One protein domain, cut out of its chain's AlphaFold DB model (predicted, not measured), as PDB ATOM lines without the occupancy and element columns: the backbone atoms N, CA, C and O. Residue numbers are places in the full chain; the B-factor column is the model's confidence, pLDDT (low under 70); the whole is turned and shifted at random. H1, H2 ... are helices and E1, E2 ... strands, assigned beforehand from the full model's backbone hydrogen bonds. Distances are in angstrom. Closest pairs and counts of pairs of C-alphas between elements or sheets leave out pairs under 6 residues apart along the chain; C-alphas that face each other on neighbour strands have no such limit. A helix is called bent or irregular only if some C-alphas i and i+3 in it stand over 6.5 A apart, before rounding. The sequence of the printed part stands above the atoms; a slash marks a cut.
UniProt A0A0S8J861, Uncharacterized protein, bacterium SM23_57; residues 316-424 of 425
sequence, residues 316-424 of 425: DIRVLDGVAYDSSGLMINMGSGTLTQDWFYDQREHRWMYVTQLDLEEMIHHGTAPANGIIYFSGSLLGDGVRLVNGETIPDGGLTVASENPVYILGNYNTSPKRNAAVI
ATOM      1  N   ASP A 316      97.894 129.389 151.827       93.56
ATOM      2  CA  ASP A 316      99.285 129.274 152.273       93.56
ATOM      3  C   ASP A 316      99.575 130.231 153.441       93.56
ATOM      4  O   ASP A 316     100.315 129.888 154.362       93.56
ATOM      5  N   ILE A 317      98.910 131.394 153.451       96.00
ATOM      6  CA  ILE A 317      98.957 132.374 154.543       96.00
ATOM      7  C   ILE A 317      97.553 132.596 155.114       96.00
ATOM      8  O   ILE A 317      96.598 132.851 154.379       96.00
ATOM      9  N   ARG A 318      97.429 132.551 156.441       96.00
ATOM     10  CA  ARG A 318      96.196 132.823 157.192       96.00
ATOM     11  C   ARG A 318      96.437 133.976 158.156       96.00
ATOM     12  O   ARG A 318      97.212 133.830 159.096       96.00
ATOM     13  N   VAL A 319      95.772 135.103 157.950       95.12
ATOM     14  CA  VAL A 319      95.785 136.239 158.871       95.12
ATOM     15  C   VAL A 319      94.569 136.130 159.779       95.12
ATOM     16  O   VAL A 319      93.431 136.344 159.367       95.12
ATOM     17  N   LEU A 320      94.822 135.735 161.021       93.19
ATOM     18  CA  LEU A 320      93.810 135.464 162.028       93.19
ATOM     19  C   LEU A 320      93.965 136.484 163.150       93.19
ATOM     20  O   LEU A 320      95.032 136.575 163.757       93.19
ATOM     21  N   ASP A 321      92.915 137.264 163.402       90.19
ATOM     22  CA  ASP A 321      92.858 138.239 164.498       90.19
ATOM     23  C   ASP A 321      94.033 139.247 164.458       90.19
ATOM     24  O   ASP A 321      94.604 139.639 165.478       90.19
ATOM     25  N   GLY A 322      94.424 139.636 163.238       89.62
ATOM     26  CA  GLY A 322      95.532 140.551 162.950       89.62
ATOM     27  C   GLY A 322      96.932 139.924 162.901       89.62
ATOM     28  O   GLY A 322      97.895 140.648 162.652       89.62
ATOM     29  N   VAL A 323      97.071 138.611 163.118       92.56
ATOM     30  CA  VAL A 323      98.361 137.895 163.146       92.56
ATOM     31  C   VAL A 323      98.451 136.896 161.991       92.56
ATOM     32  O   VAL A 323      97.522 136.132 161.751       92.56
ATOM     33  N   ALA A 324      99.579 136.880 161.278       96.25
ATOM     34  CA  ALA A 324      99.806 135.964 160.163       96.25
ATOM     35  C   ALA A 324     100.357 134.600 160.610       96.25
ATOM     36  O   ALA A 324     101.271 134.514 161.434       96.25
ATOM     37  N   TYR A 325      99.845 133.540 159.989       96.81
ATOM     38  CA  TYR A 325     100.256 132.151 160.161       96.81
ATOM     39  C   TYR A 325     100.443 131.476 158.801       96.81
ATOM     40  O   TYR A 325      99.781 131.846 157.832       96.81
ATOM     41  N   ASP A 326     101.303 130.463 158.734       95.62
ATOM     42  CA  ASP A 326     101.438 129.602 157.559       95.62
ATOM     43  C   ASP A 326     100.322 128.537 157.467       95.62
ATOM     44  O   ASP A 326      99.472 128.363 158.357       95.62
ATOM     45  N   SER A 327     100.354 127.763 156.383       90.38
ATOM     46  CA  SER A 327      99.476 126.616 156.143       90.38
ATOM     47  C   SER A 327      99.560 125.518 157.221       90.38
ATOM     48  O   SER A 327      98.582 124.781 157.403       90.38
ATOM     49  N   SER A 328     100.639 125.458 158.012       91.25
ATOM     50  CA  SER A 328     100.820 124.549 159.160       91.25
ATOM     51  C   SER A 328     100.358 125.135 160.506       91.25
ATOM     52  O   SER A 328     100.269 124.401 161.491       91.25
ATOM     53  N   GLY A 329     100.030 126.430 160.565       91.75
ATOM     54  CA  GLY A 329      99.641 127.138 161.789       91.75
ATOM     55  C   GLY A 329     100.812 127.711 162.599       91.75
ATOM     56  O   GLY A 329     100.618 128.082 163.759       91.75
ATOM     57  N   LEU A 330     102.018 127.798 162.031       96.06
ATOM     58  CA  LEU A 330     103.141 128.519 162.635       96.06
ATOM     59  C   LEU A 330     103.020 130.013 162.323       96.06
ATOM     60  O   LEU A 330     102.736 130.397 161.194       96.06
ATOM     61  N   MET A 331     103.242 130.866 163.324       96.81
ATOM     62  CA  MET A 331     103.192 132.323 163.158       96.81
ATOM     63  C   MET A 331     104.340 132.811 162.263       96.81
ATOM     64  O   MET A 331     105.505 132.518 162.545       96.81
ATOM     65  N   ILE A 332     104.019 133.599 161.236       96.19
ATOM     66  CA  ILE A 332     104.990 134.184 160.301       96.19
ATOM     67  C   ILE A 332     105.099 135.700 160.489       96.19
ATOM     68  O   ILE A 332     104.133 136.381 160.828       96.19
ATOM     69  N   ASN A 333     106.289 136.248 160.247       95.25
ATOM     70  CA  ASN A 333     106.500 137.692 160.192       95.25
ATOM     71  C   ASN A 333     106.402 138.152 158.732       95.25
ATOM     72  O   ASN A 333     107.305 137.870 157.948       95.25
ATOM     73  N   MET A 334     105.325 138.857 158.376       94.69
ATOM     74  CA  MET A 334     105.107 139.348 157.008       94.69
ATOM     75  C   MET A 334     105.915 140.610 156.650       94.69
ATOM     76  O   MET A 334     105.856 141.052 155.503       94.69
ATOM     77  N   GLY A 335     106.664 141.179 157.599       95.56
ATOM     78  CA  GLY A 335     107.335 142.470 157.452       95.56
ATOM     79  C   GLY A 335     106.610 143.607 158.177       95.56
ATOM     80  O   GLY A 335     105.489 143.453 158.665       95.56
ATOM     81  N   SER A 336     107.284 144.748 158.310       94.69
ATOM     82  CA  SER A 336     106.768 145.914 159.034       94.69
ATOM     83  C   SER A 336     105.995 146.828 158.091       94.69
ATOM     84  O   SER A 336     106.600 147.421 157.210       94.69
ATOM     85  N   GLY A 337     104.689 146.984 158.310       93.94
ATOM     86  CA  GLY A 337     103.797 147.747 157.425       93.94
ATOM     87  C   GLY A 337     102.842 146.843 156.647       93.94
ATOM     88  O   GLY A 337     101.659 147.163 156.558       93.94
ATOM     89  N   THR A 338     103.315 145.663 156.224       96.69
ATOM     90  CA  THR A 338     102.540 144.646 155.490       96.69
ATOM     91  C   THR A 338     101.193 144.330 156.131       96.69
ATOM     92  O   THR A 338     100.186 144.266 155.436       96.69
ATOM     93  N   LEU A 339     101.169 144.154 157.456       95.62
ATOM     94  CA  LEU A 339      99.943 144.062 158.242       95.62
ATOM     95  C   LEU A 339      99.901 145.183 159.275       95.62
ATOM     96  O   LEU A 339     100.825 145.351 160.075       95.62
ATOM     97  N   THR A 340      98.808 145.936 159.265       94.06
ATOM     98  CA  THR A 340      98.520 147.021 160.212       94.06
ATOM     99  C   THR A 340      97.060 146.963 160.664       94.06
ATOM    100  O   THR A 340      96.260 146.206 160.120       94.06
ATOM    101  N   GLN A 341      96.711 147.728 161.698       91.12
ATOM    102  CA  GLN A 341      95.338 147.873 162.188       91.12
ATOM    103  C   GLN A 341      94.944 149.343 162.081       91.12
ATOM    104  O   GLN A 341      95.684 150.201 162.569       91.12
ATOM    105  N   ASP A 342      93.811 149.635 161.449       91.56
ATOM    106  CA  ASP A 342      93.346 151.006 161.212       91.56
ATOM    107  C   ASP A 342      91.813 151.118 161.274       91.56
ATOM    108  O   ASP A 342      91.094 150.118 161.296       91.56
ATOM    109  N   TRP A 343      91.307 152.348 161.302       90.44
ATOM    110  CA  TRP A 343      89.883 152.669 161.286       90.44
ATOM    111  C   TRP A 343      89.524 153.523 160.071       90.44
ATOM    112  O   TRP A 343      90.237 154.462 159.722       90.44
ATOM    113  N   PHE A 344      88.362 153.284 159.467       88.38
ATOM    114  CA  PHE A 344      87.786 154.225 158.503       88.38
ATOM    115  C   PHE A 344      86.280 154.381 158.680       88.38
ATOM    116  O   PHE A 344      85.615 153.532 159.267       88.38
ATOM    117  N   TYR A 345      85.746 155.495 158.186       86.75
ATOM    118  CA  TYR A 345      84.314 155.746 158.205       86.75
ATOM    119  C   TYR A 345      83.671 155.204 156.930       86.75
ATOM    120  O   TYR A 345      83.908 155.723 155.835       86.75
ATOM    121  N   ASP A 346      82.848 154.174 157.082       83.62
ATOM    122  CA  ASP A 346      82.036 153.620 156.012       83.62
ATOM    123  C   ASP A 346      80.826 154.544 155.774       83.62
ATOM    124  O   ASP A 346      79.967 154.734 156.642       83.62
ATOM    125  N   GLN A 347      80.783 155.168 154.593       78.88
ATOM    126  CA  GLN A 347      79.714 156.094 154.202       78.88
ATOM    127  C   GLN A 347      78.415 155.393 153.796       78.88
ATOM    128  O   GLN A 347      77.397 156.071 153.675       78.88
ATOM    129  N   ARG A 348      78.437 154.078 153.566       76.62
ATOM    130  CA  ARG A 348      77.258 153.277 153.225       76.62
ATOM    131  C   ARG A 348      76.582 152.741 154.481       76.62
ATOM    132  O   ARG A 348      75.359 152.775 154.585       76.62
ATOM    133  N   GLU A 349      77.397 152.331 155.446       80.31
ATOM    134  CA  GLU A 349      76.984 151.770 156.736       80.31
ATOM    135  C   GLU A 349      76.919 152.797 157.883       80.31
ATOM    136  O   GLU A 349      76.597 152.447 159.023       80.31
ATOM    137  N   HIS A 350      77.238 154.066 157.593       83.75
ATOM    138  CA  HIS A 350      77.195 155.213 158.513       83.75
ATOM    139  C   HIS A 350      77.953 154.980 159.842       83.75
ATOM    140  O   HIS A 350      77.589 155.514 160.896       83.75
ATOM    141  N   ARG A 351      79.020 154.173 159.805       86.56
ATOM    142  CA  ARG A 351      79.745 153.701 160.993       86.56
ATOM    143  C   ARG A 351      81.255 153.716 160.782       86.56
ATOM    144  O   ARG A 351      81.747 153.676 159.660       86.56
ATOM    145  N   TRP A 352      81.996 153.737 161.884       86.44
ATOM    146  CA  TRP A 352      83.432 153.469 161.854       86.44
ATOM    147  C   TRP A 352      83.668 151.958 161.811       86.44
ATOM    148  O   TRP A 352      83.212 151.240 162.700       86.44
ATOM    149  N   MET A 353      84.373 151.504 160.779       87.62
ATOM    150  CA  MET A 353      84.830 150.129 160.595       87.62
ATOM    151  C   MET A 353      86.280 150.008 161.056       87.62
ATOM    152  O   MET A 353      87.093 150.899 160.791       87.62
ATOM    153  N   TYR A 354      86.594 148.904 161.730       89.06
ATOM    154  CA  TYR A 354      87.947 148.550 162.148       89.06
ATOM    155  C   TYR A 354      88.486 147.498 161.182       89.06
ATOM    156  O   TYR A 354      87.776 146.558 160.825       89.06
ATOM    157  N   VAL A 355      89.712 147.670 160.694       91.44
ATOM    158  CA  VAL A 355      90.260 146.798 159.654       91.44
ATOM    159  C   VAL A 355      91.684 146.366 159.938       91.44
ATOM    160  O   VAL A 355      92.563 147.188 160.209       91.44
ATOM    161  N   THR A 356      91.923 145.072 159.725       93.44
ATOM    162  CA  THR A 356      93.268 144.588 159.428       93.44
ATOM    163  C   THR A 356      93.610 145.056 158.017       93.44
ATOM    164  O   THR A 356      92.999 144.627 157.040       93.44
ATOM    165  N   GLN A 357      94.560 145.970 157.891       94.31
ATOM    166  CA  GLN A 357      95.038 146.437 156.598       94.31
ATOM    167  C   GLN A 357      96.164 145.530 156.096       94.31
ATOM    168  O   GLN A 357      97.148 145.326 156.809       94.31
ATOM    169  N   LEU A 358      96.025 145.041 154.860       95.75
ATOM    170  CA  LEU A 358      97.082 144.382 154.098       95.75
ATOM    171  C   LEU A 358      97.650 145.369 153.073       95.75
ATOM    172  O   LEU A 358      96.939 145.810 152.167       95.75
ATOM    173  N   ASP A 359      98.932 145.688 153.213       97.25
ATOM    174  CA  ASP A 359      99.686 146.469 152.236       97.25
ATOM    175  C   ASP A 359     100.353 145.535 151.220       97.25
ATOM    176  O   ASP A 359     101.201 144.708 151.571       97.25
ATOM    177  N   LEU A 360      99.933 145.637 149.957       96.44
ATOM    178  CA  LEU A 360     100.409 144.757 148.892       96.44
ATOM    179  C   LEU A 360     101.784 145.169 148.350       96.44
ATOM    180  O   LEU A 360     102.513 144.299 147.871       96.44
ATOM    181  N   GLU A 361     102.181 146.437 148.478       96.50
ATOM    182  CA  GLU A 361     103.519 146.895 148.096       96.50
ATOM    183  C   GLU A 361     104.556 146.387 149.108       96.50
ATOM    184  O   GLU A 361     105.538 145.755 148.709       96.50
ATOM    185  N   GLU A 362     104.291 146.529 150.412       97.69
ATOM    186  CA  GLU A 362     105.177 145.987 151.456       97.69
ATOM    187  C   GLU A 362     105.209 144.446 151.465       97.69
ATOM    188  O   GLU A 362     106.274 143.856 151.660       97.69
ATOM    189  N   MET A 363     104.094 143.760 151.167       96.50
ATOM    190  CA  MET A 363     104.083 142.291 151.028       96.50
ATOM    191  C   MET A 363     105.003 141.805 149.896       96.50
ATOM    192  O   MET A 363     105.695 140.792 150.037       96.50
ATOM    193  N   ILE A 364     105.025 142.520 148.767       95.62
ATOM    194  CA  ILE A 364     105.905 142.209 147.632       95.62
ATOM    195  C   ILE A 364     107.358 142.569 147.973       95.62
ATOM    196  O   ILE A 364     108.252 141.753 147.753       95.62
ATOM    197  N   HIS A 365     107.598 143.745 148.557       96.56
ATOM    198  CA  HIS A 365     108.924 144.224 148.964       96.56
ATOM    199  C   HIS A 365     109.607 143.296 149.983       96.56
ATOM    200  O   HIS A 365     110.791 142.982 149.840       96.56
ATOM    201  N   HIS A 366     108.864 142.800 150.974       97.00
ATOM    202  CA  HIS A 366     109.369 141.840 151.955       97.00
ATOM    203  C   HIS A 366     109.434 140.392 151.440       97.00
ATOM    204  O   HIS A 366     110.023 139.541 152.111       97.00
ATOM    205  N   GLY A 367     108.878 140.098 150.258       94.94
ATOM    206  CA  GLY A 367     108.858 138.754 149.675       94.94
ATOM    207  C   GLY A 367     107.934 137.778 150.410       94.94
ATOM    208  O   GLY A 367     108.200 136.579 150.422       94.94
ATOM    209  N   THR A 368     106.873 138.283 151.045       95.00
ATOM    210  CA  THR A 368     105.977 137.538 151.952       95.00
ATOM    211  C   THR A 368     104.609 137.234 151.332       95.00
ATOM    212  O   THR A 368     103.637 136.984 152.040       95.00
ATOM    213  N   ALA A 369     104.531 137.229 149.999       93.50
ATOM    214  CA  ALA A 369     103.354 136.793 149.251       93.50
ATOM    215  C   ALA A 369     103.126 135.265 149.364       93.50
ATOM    216  O   ALA A 369     104.102 134.512 149.389       93.50
ATOM    217  N   PRO A 370     101.865 134.787 149.384       92.56
ATOM    218  CA  PRO A 370     101.547 133.359 149.488       92.56
ATOM    219  C   PRO A 370     102.025 132.575 148.256       92.56
ATOM    220  O   PRO A 370     101.749 132.965 147.120       92.56
ATOM    221  N   ALA A 371     102.683 131.432 148.460       88.00
ATOM    222  CA  ALA A 371     103.318 130.666 147.383       88.00
ATOM    223  C   ALA A 371     102.315 130.028 146.404       88.00
ATOM    224  O   ALA A 371     102.645 129.802 145.240       88.00
ATOM    225  N   ASN A 372     101.085 129.762 146.857       82.25
ATOM    226  CA  ASN A 372      99.973 129.307 146.016       82.25
ATOM    227  C   ASN A 372      99.021 130.441 145.585       82.25
ATOM    228  O   ASN A 372      97.950 130.168 145.044       82.25
ATOM    229  N   GLY A 373      99.378 131.699 145.857       87.00
ATOM    230  CA  GLY A 373      98.557 132.870 145.553       87.00
ATOM    231  C   GLY A 373      97.355 133.088 146.479       87.00
ATOM    232  O   GLY A 373      96.658 134.077 146.287       87.00
ATOM    233  N   ILE A 374      97.084 132.234 147.475       90.81
ATOM    234  CA  ILE A 374      95.902 132.346 148.350       90.81
ATOM    235  C   ILE A 374      96.300 132.837 149.748       90.81
ATOM    236  O   ILE A 374      97.022 132.151 150.478       90.81
ATOM    237  N   ILE A 375      95.748 133.987 150.145       94.44
ATOM    238  CA  ILE A 375      95.765 134.493 151.522       94.44
ATOM    239  C   ILE A 375      94.340 134.531 152.092       94.44
ATOM    240  O   ILE A 375      93.394 134.935 151.414       94.44
ATOM    241  N   TYR A 376      94.189 134.090 153.340       94.62
ATOM    242  CA  TYR A 376      92.907 134.025 154.040       94.62
ATOM    243  C   TYR A 376      92.858 134.971 155.246       94.62
ATOM    244  O   TYR A 376      93.829 135.031 155.997       94.62
ATOM    245  N   PHE A 377      91.728 135.643 155.475       94.12
ATOM    246  CA  PHE A 377      91.494 136.554 156.600       94.12
ATOM    247  C   PHE A 377      90.311 136.118 157.477       94.12
ATOM    248  O   PHE A 377      89.264 135.711 156.981       94.12
ATOM    249  N   SER A 378      90.466 136.237 158.797       92.19
ATOM    250  CA  SER A 378      89.361 136.139 159.761       92.19
ATOM    251  C   SER A 378      89.661 136.973 161.009       92.19
ATOM    252  O   SER A 378      90.739 136.852 161.596       92.19
ATOM    253  N   GLY A 379      88.705 137.801 161.423       86.44
ATOM    254  CA  GLY A 379      88.738 138.598 162.649       86.44
ATOM    255  C   GLY A 379      87.532 138.287 163.532       86.44
ATOM    256  O   GLY A 379      86.392 138.285 163.062       86.44
ATOM    257  N   SER A 380      87.782 137.976 164.805       78.44
ATOM    258  CA  SER A 380      86.753 137.538 165.759       78.44
ATOM    259  C   SER A 380      85.943 138.666 166.412       78.44
ATOM    260  O   SER A 380      85.013 138.371 167.172       78.44
ATOM    261  N   LEU A 381      86.237 139.941 166.136       65.12
ATOM    262  CA  LEU A 381      85.443 141.069 166.628       65.12
ATOM    263  C   LEU A 381      84.355 141.456 165.615       65.12
ATOM    264  O   LEU A 381      84.573 141.529 164.407       65.12
ATOM    265  N   LEU A 382      83.157 141.764 166.119       51.00
ATOM    266  CA  LEU A 382      82.061 142.269 165.290       51.00
ATOM    267  C   LEU A 382      82.426 143.639 164.703       51.00
ATOM    268  O   LEU A 382      82.444 144.637 165.424       51.00
ATOM    269  N   GLY A 383      82.670 143.675 163.394       56.72
ATOM    270  CA  GLY A 383      83.114 144.870 162.677       56.72
ATOM    271  C   GLY A 383      84.591 144.860 162.280       56.72
ATOM    272  O   GLY A 383      85.010 145.826 161.647       56.72
ATOM    273  N   ASP A 384      85.342 143.793 162.589       74.81
ATOM    274  CA  ASP A 384      86.600 143.492 161.896       74.81
ATOM    275  C   ASP A 384      86.306 143.293 160.401       74.81
ATOM    276  O   ASP A 384      85.463 142.468 160.034       74.81
ATOM    277  N   GLY A 385      87.022 144.016 159.545       86.88
ATOM    278  CA  GLY A 385      87.157 143.741 158.112       86.88
ATOM    279  C   GLY A 385      88.624 143.582 157.705       86.88
ATOM    280  O   GLY A 385      89.536 143.785 158.514       86.88
ATOM    281  N   VAL A 386      88.871 143.286 156.429       91.56
ATOM    282  CA  VAL A 386      90.207 143.421 155.823       91.56
ATOM    283  C   VAL A 386      90.199 144.543 154.789       91.56
ATOM    284  O   VAL A 386      89.253 144.670 154.012       91.56
ATOM    285  N   ARG A 387      91.246 145.377 154.765       93.38
ATOM    286  CA  ARG A 387      91.415 146.432 153.751       93.38
ATOM    287  C   ARG A 387      92.701 146.239 152.961       93.38
ATOM    288  O   ARG A 387      93.785 146.270 153.533       93.38
ATOM    289  N   LEU A 388      92.574 146.103 151.647       95.06
ATOM    290  CA  LEU A 388      93.692 146.060 150.711       95.06
ATOM    291  C   LEU A 388      94.116 147.488 150.351       95.06
ATOM    292  O   LEU A 388      93.274 148.296 149.947       95.06
ATOM    293  N   VAL A 389      95.408 147.789 150.480       96.06
ATOM    294  CA  VAL A 389      96.010 149.066 150.059       96.06
ATOM    295  C   VAL A 389      97.212 148.843 149.144       96.06
ATOM    296  O   VAL A 389      97.780 147.751 149.104       96.06
ATOM    297  N   ASN A 390      97.582 149.892 148.402       95.88
ATOM    298  CA  ASN A 390      98.745 149.930 147.503       95.88
ATOM    299  C   ASN A 390      98.757 148.798 146.449       95.88
ATOM    300  O   ASN A 390      99.794 148.401 145.929       95.88
ATOM    301  N   GLY A 391      97.566 148.311 146.078       94.12
ATOM    302  CA  GLY A 391      97.355 147.167 145.187       94.12
ATOM    303  C   GLY A 391      97.526 147.429 143.689       94.12
ATOM    304  O   GLY A 391      97.078 146.608 142.891       94.12
ATOM    305  N   GLU A 392      98.150 148.545 143.295       94.00
ATOM    306  CA  GLU A 392      98.528 148.872 141.906       94.00
ATOM    307  C   GLU A 392      99.263 147.681 141.256       94.00
ATOM    308  O   GLU A 392      98.911 147.238 140.160       94.00
ATOM    309  N   THR A 393     100.211 147.107 142.000       93.25
ATOM    310  CA  THR A 393     100.895 145.846 141.697       93.25
ATOM    311  C   THR A 393     100.411 144.775 142.678       93.25
ATOM    312  O   THR A 393     100.389 145.007 143.884       93.25
ATOM    313  N   ILE A 394     100.080 143.580 142.185       92.75
ATOM    314  CA  ILE A 394      99.858 142.379 143.016       92.75
ATOM    315  C   ILE A 394     100.942 141.324 142.714       92.75
ATOM    316  O   ILE A 394     101.556 141.412 141.648       92.75
ATOM    317  N   PRO A 395     101.200 140.330 143.590       92.06
ATOM    318  CA  PRO A 395     102.242 139.312 143.398       92.06
ATOM    319  C   PRO A 395     102.267 138.611 142.029       92.06
ATOM    320  O   PRO A 395     101.238 138.422 141.384       92.06
ATOM    321  N   ASP A 396     103.457 138.182 141.597       85.75
ATOM    322  CA  ASP A 396     103.717 137.629 140.257       85.75
ATOM    323  C   ASP A 396     102.907 136.371 139.906       85.75
ATOM    324  O   ASP A 396     102.526 136.205 138.750       85.75
ATOM    325  N   GLY A 397     102.596 135.523 140.891       77.38
ATOM    326  CA  GLY A 397     101.717 134.357 140.721       77.38
ATOM    327  C   GLY A 397     100.217 134.686 140.678       77.38
ATOM    328  O   GLY A 397      99.402 133.778 140.535       77.38
ATOM    329  N   GLY A 398      99.845 135.963 140.808       85.19
ATOM    330  CA  GLY A 398      98.484 136.398 141.109       85.19
ATOM    331  C   GLY A 398      98.184 136.422 142.611       85.19
ATOM    332  O   GLY A 398      99.034 136.077 143.436       85.19
ATOM    333  N   LEU A 399      96.973 136.857 142.973       89.31
ATOM    334  CA  LEU A 399      96.528 136.933 144.369       89.31
ATOM    335  C   LEU A 399      95.019 136.699 144.517       89.31
ATOM    336  O   LEU A 399      94.202 137.414 143.941       89.31
ATOM    337  N   THR A 400      94.659 135.733 145.354       87.62
ATOM    338  CA  THR A 400      93.315 135.542 145.900       87.62
ATOM    339  C   THR A 400      93.314 135.969 147.358       87.62
ATOM    340  O   THR A 400      94.014 135.368 148.174       87.62
ATOM    341  N   VAL A 401      92.504 136.972 147.685       91.00
ATOM    342  CA  VAL A 401      92.175 137.330 149.069       91.00
ATOM    343  C   VAL A 401      90.806 136.745 149.384       91.00
ATOM    344  O   VAL A 401      89.828 137.099 148.730       91.00
ATOM    345  N   ALA A 402      90.737 135.851 150.367       89.75
ATOM    346  CA  ALA A 402      89.490 135.263 150.851       89.75
ATOM    347  C   ALA A 402      89.264 135.614 152.327       89.75
ATOM    348  O   ALA A 402      90.222 135.653 153.098       89.75
ATOM    349  N   SER A 403      88.021 135.859 152.736       90.12
ATOM    350  CA  SER A 403      87.701 136.351 154.080       90.12
ATOM    351  C   SER A 403      86.292 135.937 154.509       90.12
ATOM    352  O   SER A 403      85.405 135.921 153.670       90.12
ATOM    353  N   GLU A 404      86.050 135.646 155.794       86.50
ATOM    354  CA  GLU A 404      84.670 135.599 156.345       86.50
ATOM    355  C   GLU A 404      84.178 136.967 156.855       86.50
ATOM    356  O   GLU A 404      83.039 137.114 157.301       86.50
ATOM    357  N   ASN A 405      85.063 137.962 156.813       88.19
ATOM    358  CA  ASN A 405      84.848 139.343 157.224       88.19
ATOM    359  C   ASN A 405      84.795 140.265 155.987       88.19
ATOM    360  O   ASN A 405      85.500 139.985 155.015       88.19
ATOM    361  N   PRO A 406      84.072 141.403 156.024       87.56
ATOM    362  CA  PRO A 406      83.980 142.326 154.890       87.56
ATOM    363  C   PRO A 406      85.344 142.738 154.320       87.56
ATOM    364  O   PRO A 406      86.252 143.123 155.066       87.56
ATOM    365  N   VAL A 407      85.476 142.674 152.991       89.19
ATOM    366  CA  VAL A 407      86.703 143.038 152.270       89.19
ATOM    367  C   VAL A 407      86.554 144.398 151.597       89.19
ATOM    368  O   VAL A 407      85.626 144.630 150.825       89.19
ATOM    369  N   TYR A 408      87.518 145.278 151.843       90.19
ATOM    370  CA  TYR A 408      87.588 146.622 151.284       90.19
ATOM    371  C   TYR A 408      88.854 146.801 150.439       90.19
ATOM    372  O   TYR A 408      89.899 146.221 150.736       90.19
ATOM    373  N   ILE A 409      88.794 147.653 149.413       91.88
ATOM    374  CA  ILE A 409      89.941 148.016 148.565       91.88
ATOM    375  C   ILE A 409      90.066 149.541 148.544       91.88
ATOM    376  O   ILE A 409      89.065 150.242 148.384       91.88
ATOM    377  N   LEU A 410      91.282 150.063 148.708       91.88
ATOM    378  CA  LEU A 410      91.567 151.498 148.707       91.88
ATOM    379  C   LEU A 410      92.707 151.827 147.733       91.88
ATOM    380  O   LEU A 410      93.839 151.383 147.909       91.88
ATOM    381  N   GLY A 411      92.402 152.665 146.739       90.62
ATOM    382  CA  GLY A 411      93.322 153.025 145.656       90.62
ATOM    383  C   GLY A 411      93.193 152.107 144.439       90.62
ATOM    384  O   GLY A 411      92.209 151.381 144.301       90.62
ATOM    385  N   ASN A 412      94.169 152.167 143.530       91.38
ATOM    386  CA  ASN A 412      94.201 151.317 142.337       91.38
ATOM    387  C   ASN A 412      94.376 149.836 142.708       91.38
ATOM    388  O   ASN A 412      95.042 149.514 143.694       91.38
ATOM    389  N   TYR A 413      93.810 148.940 141.894       92.00
ATOM    390  CA  TYR A 413      93.927 147.496 142.104       92.00
ATOM    391  C   TYR A 413      94.221 146.725 140.814       92.00
ATOM    392  O   TYR A 413      93.470 146.817 139.833       92.00
ATOM    393  N   ASN A 414      95.285 145.915 140.856       91.12
ATOM    394  CA  ASN A 414      95.736 144.990 139.813       91.12
ATOM    395  C   ASN A 414      96.025 145.667 138.453       91.12
ATOM    396  O   ASN A 414      95.751 145.112 137.390       91.12
ATOM    397  N   THR A 415      96.519 146.904 138.466       88.75
ATOM    398  CA  THR A 415      96.699 147.734 137.266       88.75
ATOM    399  C   THR A 415      98.034 147.509 136.556       88.75
ATOM    400  O   THR A 415      98.076 147.601 135.325       88.75
ATOM    401  N   SER A 416      99.112 147.195 137.284       87.75
ATOM    402  CA  SER A 416     100.485 147.285 136.771       87.75
ATOM    403  C   SER A 416     101.373 146.082 137.148       87.75
ATOM    404  O   SER A 416     101.985 146.070 138.212       87.75
ATOM    405  N   PRO A 417     101.518 145.070 136.269       85.00
ATOM    406  CA  PRO A 417     100.607 144.720 135.183       85.00
ATOM    407  C   PRO A 417      99.366 143.992 135.724       85.00
ATOM    408  O   PRO A 417      99.398 143.405 136.805       85.00
ATOM    409  N   LYS A 418      98.294 143.937 134.925       81.50
ATOM    410  CA  LYS A 418      97.120 143.103 135.225       81.50
ATOM    411  C   LYS A 418      97.506 141.621 135.295       81.50
ATOM    412  O   LYS A 418      97.986 141.055 134.311       81.50
ATOM    413  N   ARG A 419      97.283 141.012 136.457       83.81
ATOM    414  CA  ARG A 419      97.566 139.612 136.814       83.81
ATOM    415  C   ARG A 419      96.267 138.889 137.195       83.81
ATOM    416  O   ARG A 419      95.201 139.509 137.245       83.81
ATOM    417  N   ASN A 420      96.333 137.582 137.445       78.44
ATOM    418  CA  ASN A 420      95.178 136.830 137.944       78.44
ATOM    419  C   ASN A 420      94.883 137.264 139.386       78.44
ATOM    420  O   ASN A 420      95.776 137.264 140.232       78.44
ATOM    421  N   ALA A 421      93.648 137.675 139.652       83.50
ATOM    422  CA  ALA A 421      93.268 138.298 140.911       83.50
ATOM    423  C   ALA A 421      91.832 137.935 141.268       83.50
ATOM    424  O   ALA A 421      90.966 137.988 140.396       83.50
ATOM    425  N   ALA A 422      91.587 137.644 142.544       82.00
ATOM    426  CA  ALA A 422      90.252 137.455 143.092       82.00
ATOM    427  C   ALA A 422      90.149 138.050 144.499       82.00
ATOM    428  O   ALA A 422      91.099 137.998 145.286       82.00
ATOM    429  N   VAL A 423      88.978 138.593 144.812       85.12
ATOM    430  CA  VAL A 423      88.606 139.041 146.154       85.12
ATOM    431  C   VAL A 423      87.281 138.373 146.502       85.12
ATOM    432  O   VAL A 423      86.340 138.428 145.713       85.12
ATOM    433  N   ILE A 424      87.246 137.685 147.641       80.00
ATOM    434  CA  ILE A 424      86.151 136.808 148.065       80.00
ATOM    435  C   ILE A 424      85.849 137.121 149.539       80.00
ATOM    436  O   ILE A 424      86.766 137.103 150.366       80.00
TER     437      ILE A 424
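What this domain is: This is residues 316 to 424 of the 425 residues of an uncharacterized protein of bacterium SM23_57 (UniProt A0A0S8J861). What shape do these coordinates make? Two twisted sheets lie face to face as a sandwich, E2 E1 E5 E7 E9 and E3 E4 E6 E8, and from E4 to E9 the chain winds to and fro between them in stacked turns. The hairpin E1 and E2 makes one edge of the larger sheet, the bent hairpin E3 and E4 one edge of the smaller, and the short helix H1 only grazes the smaller sheet. What is it built of? The printed part has 109 residues with nine named strands and one named helix, in the order E1 E2 E3 E4 H1 E5 E6 E7 E8 E9; the class is mostly strand, and both sheets are mixed. The whole is compact, with a radius of gyration of the C-alphas of 13.1 A and spans of 37 by 32 by 24 A.

How they stand to each other: How does the largest sheet run? Its order is E2, residues 323 to 326, E1, residues 317 to 320, E5, residues 374 to 378, E7, residues 399 to 403, and E9, residues 421 to 424; it is only just strongly twisted, with C-alphas up to 4.1 A off its best plane. E1 and E2 form an antiparallel hairpin, their directions 147 degrees apart, with N 318 and O 325 within hydrogen-bond range at 2.8 A. E1 and E5, E5 and E7, and E7 and E9 are parallel at 7, 21 and 3 degrees, with N 376 and O 317 at 2.9 A, N 377 and O 402 at 2.8 A, and N 424 and O 401 at 2.9 A within that range. And the smaller sheet? Its order is E3, residues 339 to 346, E4, residues 351 to 359, E6, residues 384 to 389, and E8, residues 407 to 410; it is strongly twisted, with C-alphas up to 6.3 A off its best plane. E3 and E4 form an antiparallel hairpin at 149 degrees, with N 346 and O 351 at 2.8 A; E3 bends by 51 degrees at residue 343 and E4 by 57 degrees at residue 356. E4 and E6 are parallel at 49 degrees, with N 358 and O 387 at 2.9 A, and E6 and E8 are parallel at 34 degrees, with N 388 and O 408 at 2.8 A. How do the sheets stand to each other? They form a sandwich, two sheets face to face, whose facing parts are 9.8 A apart centre to centre, with best planes 13 degrees apart and strands at 31 degrees. The closest C-alphas of E5 and E6 are those of Phe 377 and Val 386, 7.0 A apart, while E7 and E8 meet only through their link. Where is the helix? H1, residues 360 to 365, is on the smaller sheet but only grazes it, with its residues 360 to 363; its closest C-alphas with E6 are those of Leu 360 and Val 389, 6.3 A apart. Every O i to N i+4 pair in H1 is within hydrogen-bond range.

Where its parts are: Where do the first and last elements lie? E1 begins at C-alpha 317, at (98.957, 132.374, 154.543), and E9 ends at C-alpha 424, at (86.151, 136.808, 148.065). Which elements are longest? From first to last C-alpha E4 measures 22.9 A, E3 20.4 A and E6 16.1 A; E4 begins at C-alpha 351, at (79.745, 153.701, 160.993).

The domain as a whole: How far does it reach? The two C-alphas farthest apart are those of Ser 328 and His 350, at 38.7 A. Is it continuous? The printed part has no cut; the link from E2 to E3, residues 327 to 338, is long. Where is confidence low? The mean pLDDT of the printed part is 89.6, and residues 381 to 383, in the tight link from E5 to E6, are under 70.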